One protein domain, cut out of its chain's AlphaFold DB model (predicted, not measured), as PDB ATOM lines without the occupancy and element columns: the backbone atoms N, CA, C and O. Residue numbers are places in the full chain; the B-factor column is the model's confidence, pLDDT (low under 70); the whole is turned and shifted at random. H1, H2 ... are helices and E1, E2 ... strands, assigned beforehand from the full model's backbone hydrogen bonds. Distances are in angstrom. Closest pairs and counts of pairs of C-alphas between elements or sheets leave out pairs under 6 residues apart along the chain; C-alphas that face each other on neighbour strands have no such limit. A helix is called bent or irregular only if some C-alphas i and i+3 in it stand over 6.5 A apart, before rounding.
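AT A GLANCE: This is residues 18 to 100 of the 100 residues of an uncharacterized protein of Prolixibacteraceae bacterium (UniProt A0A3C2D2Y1). A small, strongly twisted sheet of four strands stands between two splayed helices, H1 and H2, at the two ends of the longest axis; neither packs on the sheet, and residues 50 to 57 and 81 to 100 stick out. The printed part has 83 residues, running E1, E2, E3, H1, E4, H2. The sheet's order is E1, E2, E3, E4, antiparallel throughout, and the class is mixed, helices and strands. The whole is loose, with a radius of gyration of the C-alphas of 16.5 A, and flat, spanning 46 by 36 by 18 A.

IN THESE COORDINATES: E2, residues 29 to 35, is 19.5 A long, and E3, residues 40 to 45, is 16.0 A. E1, residues 18 to 20, begins at C-alpha 18 (201.753, 180.778, 298.065). E4 is residues 75 to 78. H1, residues 52 to 63, measures 16.5 A. H2, residues 80 to 98, measures 28.3 A and ends at C-alpha 98 (188.176, 180.784, 314.954); it is irregular, with C-alphas 81 and 84 7.1 A apart.

HOW THE PARTS SIT: E1, E2 and E3 form a meander, each strand the antiparallel neighbour of the one before. The hairpin E2 and E3 has N 33 and O 42 within hydrogen-bond range at 2.9 A. In the hairpin E1 and E2, N 19 and O 30 are 2.8 A apart. E3 and E4 are antiparallel at 149 degrees, with N 78 and O 41 2.8 A apart. H1 and H2 are not on the sheet, and they are apart. The closest C-alphas of E3 and H2, those of Leu 40 and Pro 80, are 7.4 A apart. Every O i to N i+4 pair is within hydrogen-bond range in H1, and 13 of 15 in H2.

THE WHOLE: The C-alphas farthest apart, those of Phe 64 and Glu 98, are 49.1 A apart. The printed part has no cut. The link from H1 to E4 is long, with 11 residues. The model's pLDDT is under 70 at residues 27, 47 to 50, 66 to 75 and 99 to 100.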
ATOM      1  N   ILE A  18     202.649 181.602 298.887       89.38
ATOM      2  CA  ILE A  18     201.753 180.778 298.065       89.38
ATOM      3  C   ILE A  18     200.381 180.702 298.733       89.38
ATOM      4  O   ILE A  18     200.247 180.207 299.852       89.38
ATOM      5  N   PHE A  19     199.349 181.148 298.021       87.25
ATOM      6  CA  PHE A  19     197.954 181.033 298.429       87.25
ATOM      7  C   PHE A  19     197.253 179.996 297.559       87.25
ATOM      8  O   PHE A  19     197.183 180.138 296.339       87.25
ATOM      9  N   ILE A  20     196.713 178.956 298.188       85.06
ATOM     10  CA  ILE A  20     196.064 177.835 297.500       85.06
ATOM     11  C   ILE A  20     194.546 178.008 297.574       85.06
ATOM     12  O   ILE A  20     193.993 178.385 298.609       85.06
ATOM     13  N   CYS A  21     193.848 177.722 296.477       81.38
ATOM     14  CA  CYS A  21     192.391 177.725 296.450       81.38
ATOM     15  C   CYS A  21     191.797 176.676 297.410       81.38
ATOM     16  O   CYS A  21     192.339 175.585 297.577       81.38
ATOM     17  N   LYS A  22     190.594 176.938 297.943       79.12
ATOM     18  CA  LYS A  22     189.830 176.000 298.793       79.12
ATOM     19  C   LYS A  22     189.690 174.589 298.200       79.12
ATOM     20  O   LYS A  22     189.606 173.617 298.941       79.12
ATOM     21  N   CYS A  23     189.647 174.457 296.875       80.44
ATOM     22  CA  CYS A  23     189.544 173.151 296.217       80.44
ATOM     23  C   CYS A  23     190.828 172.300 296.291       80.44
ATOM     24  O   CYS A  23     190.799 171.158 295.850       80.44
ATOM     25  N   SER A  24     191.936 172.836 296.825       77.19
ATOM     26  CA  SER A  24     193.248 172.172 296.910       77.19
ATOM     27  C   SER A  24     193.844 171.756 295.555       77.19
ATOM     28  O   SER A  24     194.709 170.887 295.492       77.19
ATOM     29  N   CYS A  25     193.391 172.371 294.458       72.25
ATOM     30  CA  CYS A  25     193.967 172.170 293.133       72.25
ATOM     31  C   CYS A  25     195.277 172.953 293.006       72.25
ATOM     32  O   CYS A  25     195.290 174.166 293.216       72.25
ATOM     33  N   THR A  26     196.354 172.285 292.598       72.81
ATOM     34  CA  THR A  26     197.667 172.909 292.356       72.81
ATOM     35  C   THR A  26     197.652 173.888 291.185       72.81
ATOM     36  O   THR A  26     198.509 174.759 291.099       72.81
ATOM     37  N   GLU A  27     196.669 173.770 290.291       69.38
ATOM     38  CA  GLU A  27     196.475 174.713 289.188       69.38
ATOM     39  C   GLU A  27     195.837 176.028 289.657       69.38
ATOM     40  O   GLU A  27     195.898 177.014 288.935       69.38
ATOM     41  N   TYR A  28     195.215 176.069 290.845       75.19
ATOM     42  CA  TYR A  28     194.519 177.252 291.363       75.19
ATOM     43  C   TYR A  28     195.273 177.818 292.561       75.19
ATOM     44  O   TYR A  28     194.861 177.678 293.718       75.19
ATOM     45  N   GLN A  29     196.390 178.463 292.252       81.50
ATOM     46  CA  GLN A  29     197.250 179.108 293.228       81.50
ATOM     47  C   GLN A  29     197.579 180.539 292.815       81.50
ATOM     48  O   GLN A  29     197.614 180.878 291.630       81.50
ATOM     49  N   ILE A  30     197.824 181.362 293.824       87.75
ATOM     50  CA  ILE A  30     198.386 182.695 293.678       87.75
ATOM     51  C   ILE A  30     199.765 182.662 294.325       87.75
ATOM     52  O   ILE A  30     199.889 182.278 295.489       87.75
ATOM     53  N   VAL A  31     200.785 183.050 293.571       88.62
ATOM     54  CA  VAL A  31     202.167 183.169 294.035       88.62
ATOM     55  C   VAL A  31     202.494 184.650 294.141       88.62
ATOM     56  O   VAL A  31     202.237 185.402 293.205       88.62
ATOM     57  N   VAL A  32     203.005 185.079 295.290       90.75
ATOM     58  CA  VAL A  32     203.391 186.469 295.524       90.75
ATOM     59  C   VAL A  32     204.872 186.543 295.845       90.75
ATOM     60  O   VAL A  32     205.313 186.043 296.882       90.75
ATOM     61  N   ASP A  33     205.604 187.223 294.977       90.25
ATOM     62  CA  ASP A  33     207.027 187.507 295.101       90.25
ATOM     63  C   ASP A  33     207.218 188.966 295.515       90.25
ATOM     64  O   ASP A  33     206.527 189.858 295.019       90.25
ATOM     65  N   TYR A  34     208.136 189.231 296.442       88.19
ATOM     66  CA  TYR A  34     208.455 190.593 296.861       88.19
ATOM     67  C   TYR A  34     209.834 190.989 296.352       88.19
ATOM     68  O   TYR A  34     210.833 190.355 296.691       88.19
ATOM     69  N   ASP A  35     209.872 192.057 295.561       84.56
ATOM     70  CA  ASP A  35     211.103 192.658 295.077       84.56
ATOM     71  C   ASP A  35     211.515 193.800 296.010       84.56
ATOM     72  O   ASP A  35     210.814 194.811 296.152       84.56
ATOM     73  N   SER A  36     212.659 193.623 296.672       82.62
ATOM     74  CA  SER A  36     213.216 194.613 297.590       82.62
ATOM     75  C   SER A  36     213.797 195.836 296.888       82.62
ATOM     76  O   SER A  36     213.878 196.888 297.522       82.62
ATOM     77  N   ASP A  37     214.205 195.709 295.625       84.19
ATOM     78  CA  ASP A  37     214.854 196.791 294.882       84.19
ATOM     79  C   ASP A  37     213.809 197.819 294.435       84.19
ATOM     80  O   ASP A  37     213.979 199.021 294.651       84.19
ATOM     81  N   ASP A  38     212.675 197.335 293.920       79.62
ATOM     82  CA  ASP A  38     211.561 198.180 293.479       79.62
ATOM     83  C   ASP A  38     210.510 198.438 294.581       79.62
ATOM     84  O   ASP A  38     209.645 199.307 294.430       79.62
ATOM     85  N   ASN A  39     210.585 197.735 295.721       82.75
ATOM     86  CA  ASN A  39     209.593 197.763 296.809       82.75
ATOM     87  C   ASN A  39     208.167 197.457 296.303       82.75
ATOM     88  O   ASN A  39     207.182 198.117 296.664       82.75
ATOM     89  N   LEU A  40     208.070 196.449 295.439       84.06
ATOM     90  CA  LEU A  40     206.842 196.001 294.795       84.06
ATOM     91  C   LEU A  40     206.616 194.522 295.091       84.06
ATOM     92  O   LEU A  40     207.555 193.730 295.099       84.06
ATOM     93  N   ALA A  41     205.357 194.141 295.316       87.12
ATOM     94  CA  ALA A  41     204.988 192.731 295.363       87.12
ATOM     95  C   ALA A  41     204.316 192.334 294.046       87.12
ATOM     96  O   ALA A  41     203.292 192.910 293.665       87.12
ATOM     97  N   TYR A  42     204.899 191.360 293.361       86.94
ATOM     98  CA  TYR A  42     204.391 190.780 292.130       86.94
ATOM     99  C   TYR A  42     203.474 189.622 292.478       86.94
ATOM    100  O   TYR A  42     203.861 188.697 293.181       86.94
ATOM    101  N   CYS A  43     202.233 189.697 292.018       87.31
ATOM    102  CA  CYS A  43     201.240 188.667 292.242       87.31
ATOM    103  C   CYS A  43     200.995 187.933 290.929       87.31
ATOM    104  O   CYS A  43     200.467 188.531 289.992       87.31
ATOM    105  N   HIS A  44     201.372 186.661 290.884       84.31
ATOM    106  CA  HIS A  44     201.189 185.760 289.758       84.31
ATOM    107  C   HIS A  44     200.025 184.820 290.055       84.31
ATOM    108  O   HIS A  44     200.068 183.999 290.976       84.31
ATOM    109  N   ILE A  45     198.962 184.929 289.272       78.81
ATOM    110  CA  ILE A  45     197.851 183.986 289.285       78.81
ATOM    111  C   ILE A  45     198.209 182.875 288.298       78.81
ATOM    112  O   ILE A  45     198.645 183.139 287.183       78.81
ATOM    113  N   HIS A  46     198.070 181.614 288.699       72.31
ATOM    114  CA  HIS A  46     198.139 180.518 287.739       72.31
ATOM    115  C   HIS A  46     196.729 180.256 287.196       72.31
ATOM    116  O   HIS A  46     195.816 179.894 287.942       72.31
ATOM    117  N   LEU A  47     196.541 180.537 285.907       64.06
ATOM    118  CA  LEU A  47     195.249 180.569 285.227       64.06
ATOM    119  C   LEU A  47     194.457 179.274 285.388       64.06
ATOM    120  O   LEU A  47     194.910 178.167 285.099       64.06
ATOM    121  N   THR A  48     193.194 179.465 285.756       57.72
ATOM    122  CA  THR A  48     192.198 178.403 285.850       57.72
ATOM    123  C   THR A  48     191.898 177.758 284.493       57.72
ATOM    124  O   THR A  48     191.979 178.394 283.436       57.72
ATOM    125  N   ASN A  49     191.484 176.488 284.510       57.25
ATOM    126  CA  ASN A  49     191.112 175.740 283.317       57.25
ATOM    127  C   ASN A  49     189.840 176.327 282.668       57.25
ATOM    128  O   ASN A  49     188.715 175.915 282.950       57.25
ATOM    129  N   GLN A  50     189.999 177.331 281.801       63.06
ATOM    130  CA  GLN A  50     188.871 177.912 281.076       63.06
ATOM    131  C   GLN A  50     188.354 176.943 280.012       63.06
ATOM    132  O   GLN A  50     189.134 176.396 279.229       63.06
ATOM    133  N   SER A  51     187.029 176.790 279.931       70.56
ATOM    134  CA  SER A  51     186.377 176.013 278.876       70.56
ATOM    135  C   SER A  51     186.718 176.554 277.479       70.56
ATOM    136  O   SER A  51     186.952 177.752 277.291       70.56
ATOM    137  N   PHE A  52     186.718 175.668 276.478       74.00
ATOM    138  CA  PHE A  52     187.102 175.980 275.094       74.00
ATOM    139  C   PHE A  52     186.420 177.245 274.539       74.00
ATOM    140  O   PHE A  52     187.071 178.097 273.938       74.00
ATOM    141  N   TRP A  53     185.123 177.424 274.806       79.50
ATOM    142  CA  TRP A  53     184.357 178.581 274.333       79.50
ATOM    143  C   TRP A  53     184.778 179.905 274.972       79.50
ATOM    144  O   TRP A  53     184.727 180.942 274.312       79.50
ATOM    145  N   ASN A  54     185.205 179.886 276.235       72.44
ATOM    146  CA  ASN A  54     185.713 181.082 276.901       72.44
ATOM    147  C   ASN A  54     187.088 181.464 276.345       72.44
ATOM    148  O   ASN A  54     187.308 182.635 276.040       72.44
ATOM    149  N   ARG A  55     187.951 180.473 276.077       76.06
ATOM    150  CA  ARG A  55     189.233 180.691 275.383       76.06
ATOM    151  C   ARG A  55     189.022 181.276 273.984       76.06
ATOM    152  O   ARG A  55     189.679 182.249 273.624       76.06
ATOM    153  N   LEU A  56     188.056 180.747 273.228       81.00
ATOM    154  CA  LEU A  56     187.728 181.236 271.888       81.00
ATOM    155  C   LEU A  56     187.215 182.683 271.908       81.00
ATOM    156  O   LEU A  56     187.672 183.508 271.121       81.00
ATOM    157  N   LYS A  57     186.307 183.026 272.830       80.69
ATOM    158  CA  LYS A  57     185.802 184.402 272.980       80.69
ATOM    159  C   LYS A  57     186.918 185.387 273.329       80.69
ATOM    160  O   LYS A  57     186.965 186.471 272.747       80.69
ATOM    161  N   SER A  58     187.801 185.024 274.256       73.06
ATOM    162  CA  SER A  58     188.945 185.861 274.639       73.06
ATOM    163  C   SER A  58     189.928 186.035 273.477       73.06
ATOM    164  O   SER A  58     190.345 187.158 273.198       73.06
ATOM    165  N   GLY A  59     190.205 184.966 272.721       76.56
ATOM    166  CA  GLY A  59     191.033 185.021 271.512       76.56
ATOM    167  C   GLY A  59     190.443 185.913 270.414       76.56
ATOM    168  O   GLY A  59     191.156 186.721 269.829       76.56
ATOM    169  N   ILE A  60     189.128 185.848 270.181       82.25
ATOM    170  CA  ILE A  60     188.445 186.727 269.219       82.25
ATOM    171  C   ILE A  60     188.569 188.197 269.644       82.25
ATOM    172  O   ILE A  60     188.933 189.039 268.829       82.25
ATOM    173  N   LYS A  61     188.328 188.517 270.923       78.38
ATOM    174  CA  LYS A  61     188.503 189.886 271.444       78.38
ATOM    175  C   LYS A  61     189.930 190.395 271.232       78.38
ATOM    176  O   LYS A  61     190.106 191.547 270.845       78.38
ATOM    177  N   TYR A  62     190.923 189.534 271.440       74.00
ATOM    178  CA  TYR A  62     192.325 189.857 271.200       74.00
ATOM    179  C   TYR A  62     192.609 190.180 269.722       74.00
ATOM    180  O   TYR A  62     193.228 191.198 269.435       74.00
ATOM    181  N   ILE A  63     192.095 189.374 268.782       82.38
ATOM    182  CA  ILE A  63     192.243 189.613 267.332       82.38
ATOM    183  C   ILE A  63     191.657 190.973 266.921       82.38
ATOM    184  O   ILE A  63     192.229 191.661 266.082       82.38
ATOM    185  N   PHE A  64     190.553 191.394 267.544       84.19
ATOM    186  CA  PHE A  64     189.938 192.705 267.308       84.19
ATOM    187  C   PHE A  64     190.607 193.864 268.073       84.19
ATOM    188  O   PHE A  64     190.030 194.944 268.183       84.19
ATOM    189  N   GLY A  65     191.821 193.666 268.595       70.00
ATOM    190  CA  GLY A  65     192.620 194.726 269.215       70.00
ATOM    191  C   GLY A  65     192.137 195.146 270.603       70.00
ATOM    192  O   GLY A  65     192.521 196.207 271.094       70.00
ATOM    193  N   TYR A  66     191.300 194.335 271.261       68.81
ATOM    194  CA  TYR A  66     190.927 194.580 272.650       68.81
ATOM    195  C   TYR A  66     192.116 194.270 273.569       68.81
ATOM    196  O   TYR A  66     192.313 193.137 274.019       68.81
ATOM    197  N   HIS A  67     192.906 195.301 273.862       56.53
ATOM    198  CA  HIS A  67     193.957 195.259 274.867       56.53
ATOM    199  C   HIS A  67     193.405 195.770 276.198       56.53
ATOM    200  O   HIS A  67     193.098 196.952 276.355       56.53
ATOM    201  N   CYS A  68     193.296 194.885 277.188       55.31
ATOM    202  CA  CYS A  68     193.194 195.337 278.569       55.31
ATOM    203  C   CYS A  68     194.525 196.020 278.920       55.31
ATOM    204  O   CYS A  68     195.581 195.433 278.678       55.31
ATOM    205  N   ARG A  69     194.494 197.240 279.481       47.25
ATOM    206  CA  ARG A  69     195.692 198.054 279.803       47.25
ATOM    207  C   ARG A  69     196.716 197.324 280.695       47.25
ATOM    208  O   ARG A  69     197.850 197.773 280.795       47.25
ATOM    209  N   TYR A  70     196.315 196.209 281.308       46.16
ATOM    210  CA  TYR A  70     197.097 195.407 282.248       46.16
ATOM    211  C   TYR A  70     197.168 193.911 281.880       46.16
ATOM    212  O   TYR A  70     197.446 193.086 282.737       46.16
ATOM    213  N   GLY A  71     196.916 193.545 280.616       48.81
ATOM    214  CA  GLY A  71     196.998 192.153 280.153       48.81
ATOM    215  C   GLY A  71     195.681 191.376 280.266       48.81
ATOM    216  O   GLY A  71     194.767 191.731 281.008       48.81
ATOM    217  N   HIS A  72     195.551 190.323 279.457       53.41
ATOM    218  CA  HIS A  72     194.357 189.475 279.364       53.41
ATOM    219  C   HIS A  72     194.438 188.310 280.375       53.41
ATOM    220  O   HIS A  72     194.137 187.186 279.991       53.41
ATOM    221  N   TRP A  73     194.782 188.626 281.637       52.62
ATOM    222  CA  TRP A  73     194.930 187.768 282.840       52.62
ATOM    223  C   TRP A  73     196.358 187.310 283.180       52.62
ATOM    224  O   TRP A  73     196.991 186.630 282.382       52.62
ATOM    225  N   ASP A  74     196.859 187.760 284.342       63.59
ATOM    226  CA  ASP A  74     197.107 186.950 285.562       63.59
ATOM    227  C   ASP A  74     198.120 187.593 286.520       63.59
ATOM    228  O   ASP A  74     198.364 187.085 287.609       63.59
ATOM    229  N   GLU A  75     198.668 188.749 286.153       62.56
ATOM    230  CA  GLU A  75     199.679 189.418 286.962       62.56
ATOM    231  C   GLU A  75     199.239 190.817 287.367       62.56
ATOM    232  O   GLU A  75     198.696 191.590 286.572       62.56
ATOM    233  N   PHE A  76     199.458 191.151 288.632       79.75
ATOM    234  CA  PHE A  76     199.219 192.489 289.148       79.75
ATOM    235  C   PHE A  76     200.236 192.831 290.224       79.75
ATOM    236  O   PHE A  76     200.707 191.977 290.969       79.75
ATOM    237  N   ILE A  77     200.574 194.114 290.282       85.19
ATOM    238  CA  ILE A  77     201.601 194.628 291.176       85.19
ATOM    239  C   ILE A  77     200.916 195.310 292.352       85.19
ATOM    240  O   ILE A  77     200.113 196.232 292.168       85.19
ATOM    241  N   TRP A  78     201.248 194.888 293.568       85.88
ATOM    242  CA  TRP A  78     200.816 195.582 294.769       85.88
ATOM    243  C   TRP A  78     201.767 196.701 295.142       85.88
ATOM    244  O   TRP A  78     202.977 196.523 295.255       85.88
ATOM    245  N   LYS A  79     201.169 197.863 295.401       85.88
ATOM    246  CA  LYS A  79     201.842 199.010 295.998       85.88
ATOM    247  C   LYS A  79     201.767 198.944 297.525       85.88
ATOM    248  O   LYS A  79     200.789 198.405 298.052       85.88
ATOM    249  N   PRO A  80     202.697 199.600 298.244       86.38
ATOM    250  CA  PRO A  80     202.651 199.710 299.706       86.38
ATOM    251  C   PRO A  80     201.310 200.229 300.256       86.38
ATOM    252  O   PRO A  80     200.860 199.817 301.323       86.38
ATOM    253  N   GLU A  81     200.613 201.072 299.491       89.12
ATOM    254  CA  GLU A  81     199.280 201.609 299.807       89.12
ATOM    255  C   GLU A  81     198.195 200.530 299.994       89.12
ATOM    256  O   GLU A  81     197.152 200.788 300.595       89.12
ATOM    257  N   HIS A  82     198.401 199.318 299.474       88.75
ATOM    258  CA  HIS A  82     197.454 198.211 299.605       88.75
ATOM    259  C   HIS A  82     197.639 197.405 300.896       88.75
ATOM    260  O   HIS A  82     196.739 196.649 301.264       88.75
ATOM    261  N   ALA A  83     198.743 197.603 301.627       90.56
ATOM    262  CA  ALA A  83     199.040 196.860 302.850       90.56
ATOM    263  C   ALA A  83     197.931 196.934 303.924       90.56
ATOM    264  O   ALA A  83     197.611 195.889 304.496       90.56
ATOM    265  N   PRO A  84     197.276 198.089 304.188       94.56
ATOM    266  CA  PRO A  84     196.180 198.146 305.158       94.56
ATOM    267  C   PRO A  84     194.998 197.247 304.776       94.56
ATOM    268  O   PRO A  84     194.452 196.559 305.634       94.56
ATOM    269  N   LYS A  85     194.649 197.191 303.483       93.00
ATOM    270  CA  LYS A  85     193.545 196.361 302.979       93.00
ATOM    271  C   LYS A  85     193.860 194.870 303.068       93.00
ATOM    272  O   LYS A  85     192.987 194.077 303.401       93.00
ATOM    273  N   LEU A  86     195.106 194.483 302.784       90.50
ATOM    274  CA  LEU A  86     195.546 193.091 302.923       90.50
ATOM    275  C   LEU A  86     195.518 192.637 304.386       90.50
ATOM    276  O   LEU A  86     195.094 191.520 304.667       90.50
ATOM    277  N   ARG A  87     195.915 193.511 305.320       93.81
ATOM    278  CA  ARG A  87     195.833 193.225 306.758       93.81
ATOM    279  C   ARG A  87     194.384 193.063 307.221       93.81
ATOM    280  O   ARG A  87     194.081 192.080 307.881       93.81
ATOM    281  N   GLU A  88     193.490 193.956 306.805       95.75
ATOM    282  CA  GLU A  88     192.056 193.832 307.096       95.75
ATOM    283  C   GLU A  88     191.473 192.509 306.568       95.75
ATOM    284  O   GLU A  88     190.749 191.815 307.280       95.75
ATOM    285  N   LEU A  89     191.832 192.118 305.340       91.62
ATOM    286  CA  LEU A  89     191.424 190.834 304.769       91.62
ATOM    287  C   LEU A  89     191.949 189.644 305.590       91.62
ATOM    288  O   LEU A  89     191.194 188.709 305.857       91.62
ATOM    289  N   ALA A  90     193.217 189.676 306.004       92.44
ATOM    290  CA  ALA A  90     193.808 188.628 306.834       92.44
ATOM    291  C   ALA A  90     193.100 188.503 308.195       92.44
ATOM    292  O   ALA A  90     192.813 187.389 308.643       92.44
ATOM    293  N   ASP A  91     192.748 189.630 308.818       95.81
ATOM    294  CA  ASP A  91     192.007 189.654 310.081       95.81
ATOM    295  C   ASP A  91     190.605 189.045 309.919       95.81
ATOM    296  O   ASP A  91     190.155 188.270 310.766       95.81
ATOM    297  N   LEU A  92     189.908 189.349 308.817       94.19
ATOM    298  CA  LEU A  92     188.597 188.767 308.511       94.19
ATOM    299  C   LEU A  92     188.664 187.245 308.336       94.19
ATOM    300  O   LEU A  92     187.825 186.531 308.888       94.19
ATOM    301  N   LEU A  93     189.661 186.747 307.600       89.94
ATOM    302  CA  LEU A  93     189.860 185.309 307.395       89.94
ATOM    303  C   LEU A  93     190.215 184.590 308.703       89.94
ATOM    304  O   LEU A  93     189.708 183.499 308.960       89.94
ATOM    305  N   SER A  94     191.023 185.218 309.558       93.88
ATOM    306  CA  SER A  94     191.401 184.659 310.864       93.88
ATOM    307  C   SER A  94     190.179 184.474 311.767       93.88
ATOM    308  O   SER A  94     189.980 183.398 312.325       93.88
ATOM    309  N   ARG A  95     189.281 185.466 311.815       93.94
ATOM    310  CA  ARG A  95     188.014 185.346 312.559       93.94
ATOM    311  C   ARG A  95     187.130 184.223 312.027       93.94
ATOM    312  O   ARG A  95     186.421 183.593 312.799       93.94
ATOM    313  N   GLN A  96     187.119 183.971 310.718       86.75
ATOM    314  CA  GLN A  96     186.357 182.845 310.168       86.75
ATOM    315  C   GLN A  96     186.924 181.504 310.636       86.75
ATOM    316  O   GLN A  96     186.146 180.615 310.966       86.75
ATOM    317  N   ALA A  97     188.249 181.372 310.711       82.81
ATOM    318  CA  ALA A  97     188.898 180.157 311.196       82.81
ATOM    319  C   ALA A  97     188.629 179.885 312.688       82.81
ATOM    320  O   ALA A  97     188.522 178.730 313.069       82.81
ATOM    321  N   GLU A  98     188.483 180.923 313.517       80.44
ATOM    322  CA  GLU A  98     188.176 180.784 314.954       80.44
ATOM    323  C   GLU A  98     186.720 180.377 315.241       80.44
ATOM    324  O   GLU A  98     186.417 179.873 316.320       80.44
ATOM    325  N   ASN A  99     185.809 180.615 314.294       67.94
ATOM    326  CA  ASN A  99     184.380 180.313 314.432       67.94
ATOM    327  C   ASN A  99     183.989 178.926 313.879       67.94
ATOM    328  O   ASN A  99     182.799 178.603 313.830       67.94
ATOM    329  N   HIS A 100     184.968 178.125 313.450       52.78
ATOM    330  CA  HIS A 100     184.817 176.764 312.932       52.78
ATOM    331  C   HIS A 100     185.605 175.766 313.783       52.78
ATOM    332  O   HIS A 100     185.145 174.604 313.851       52.78
TER     333      HIS A 100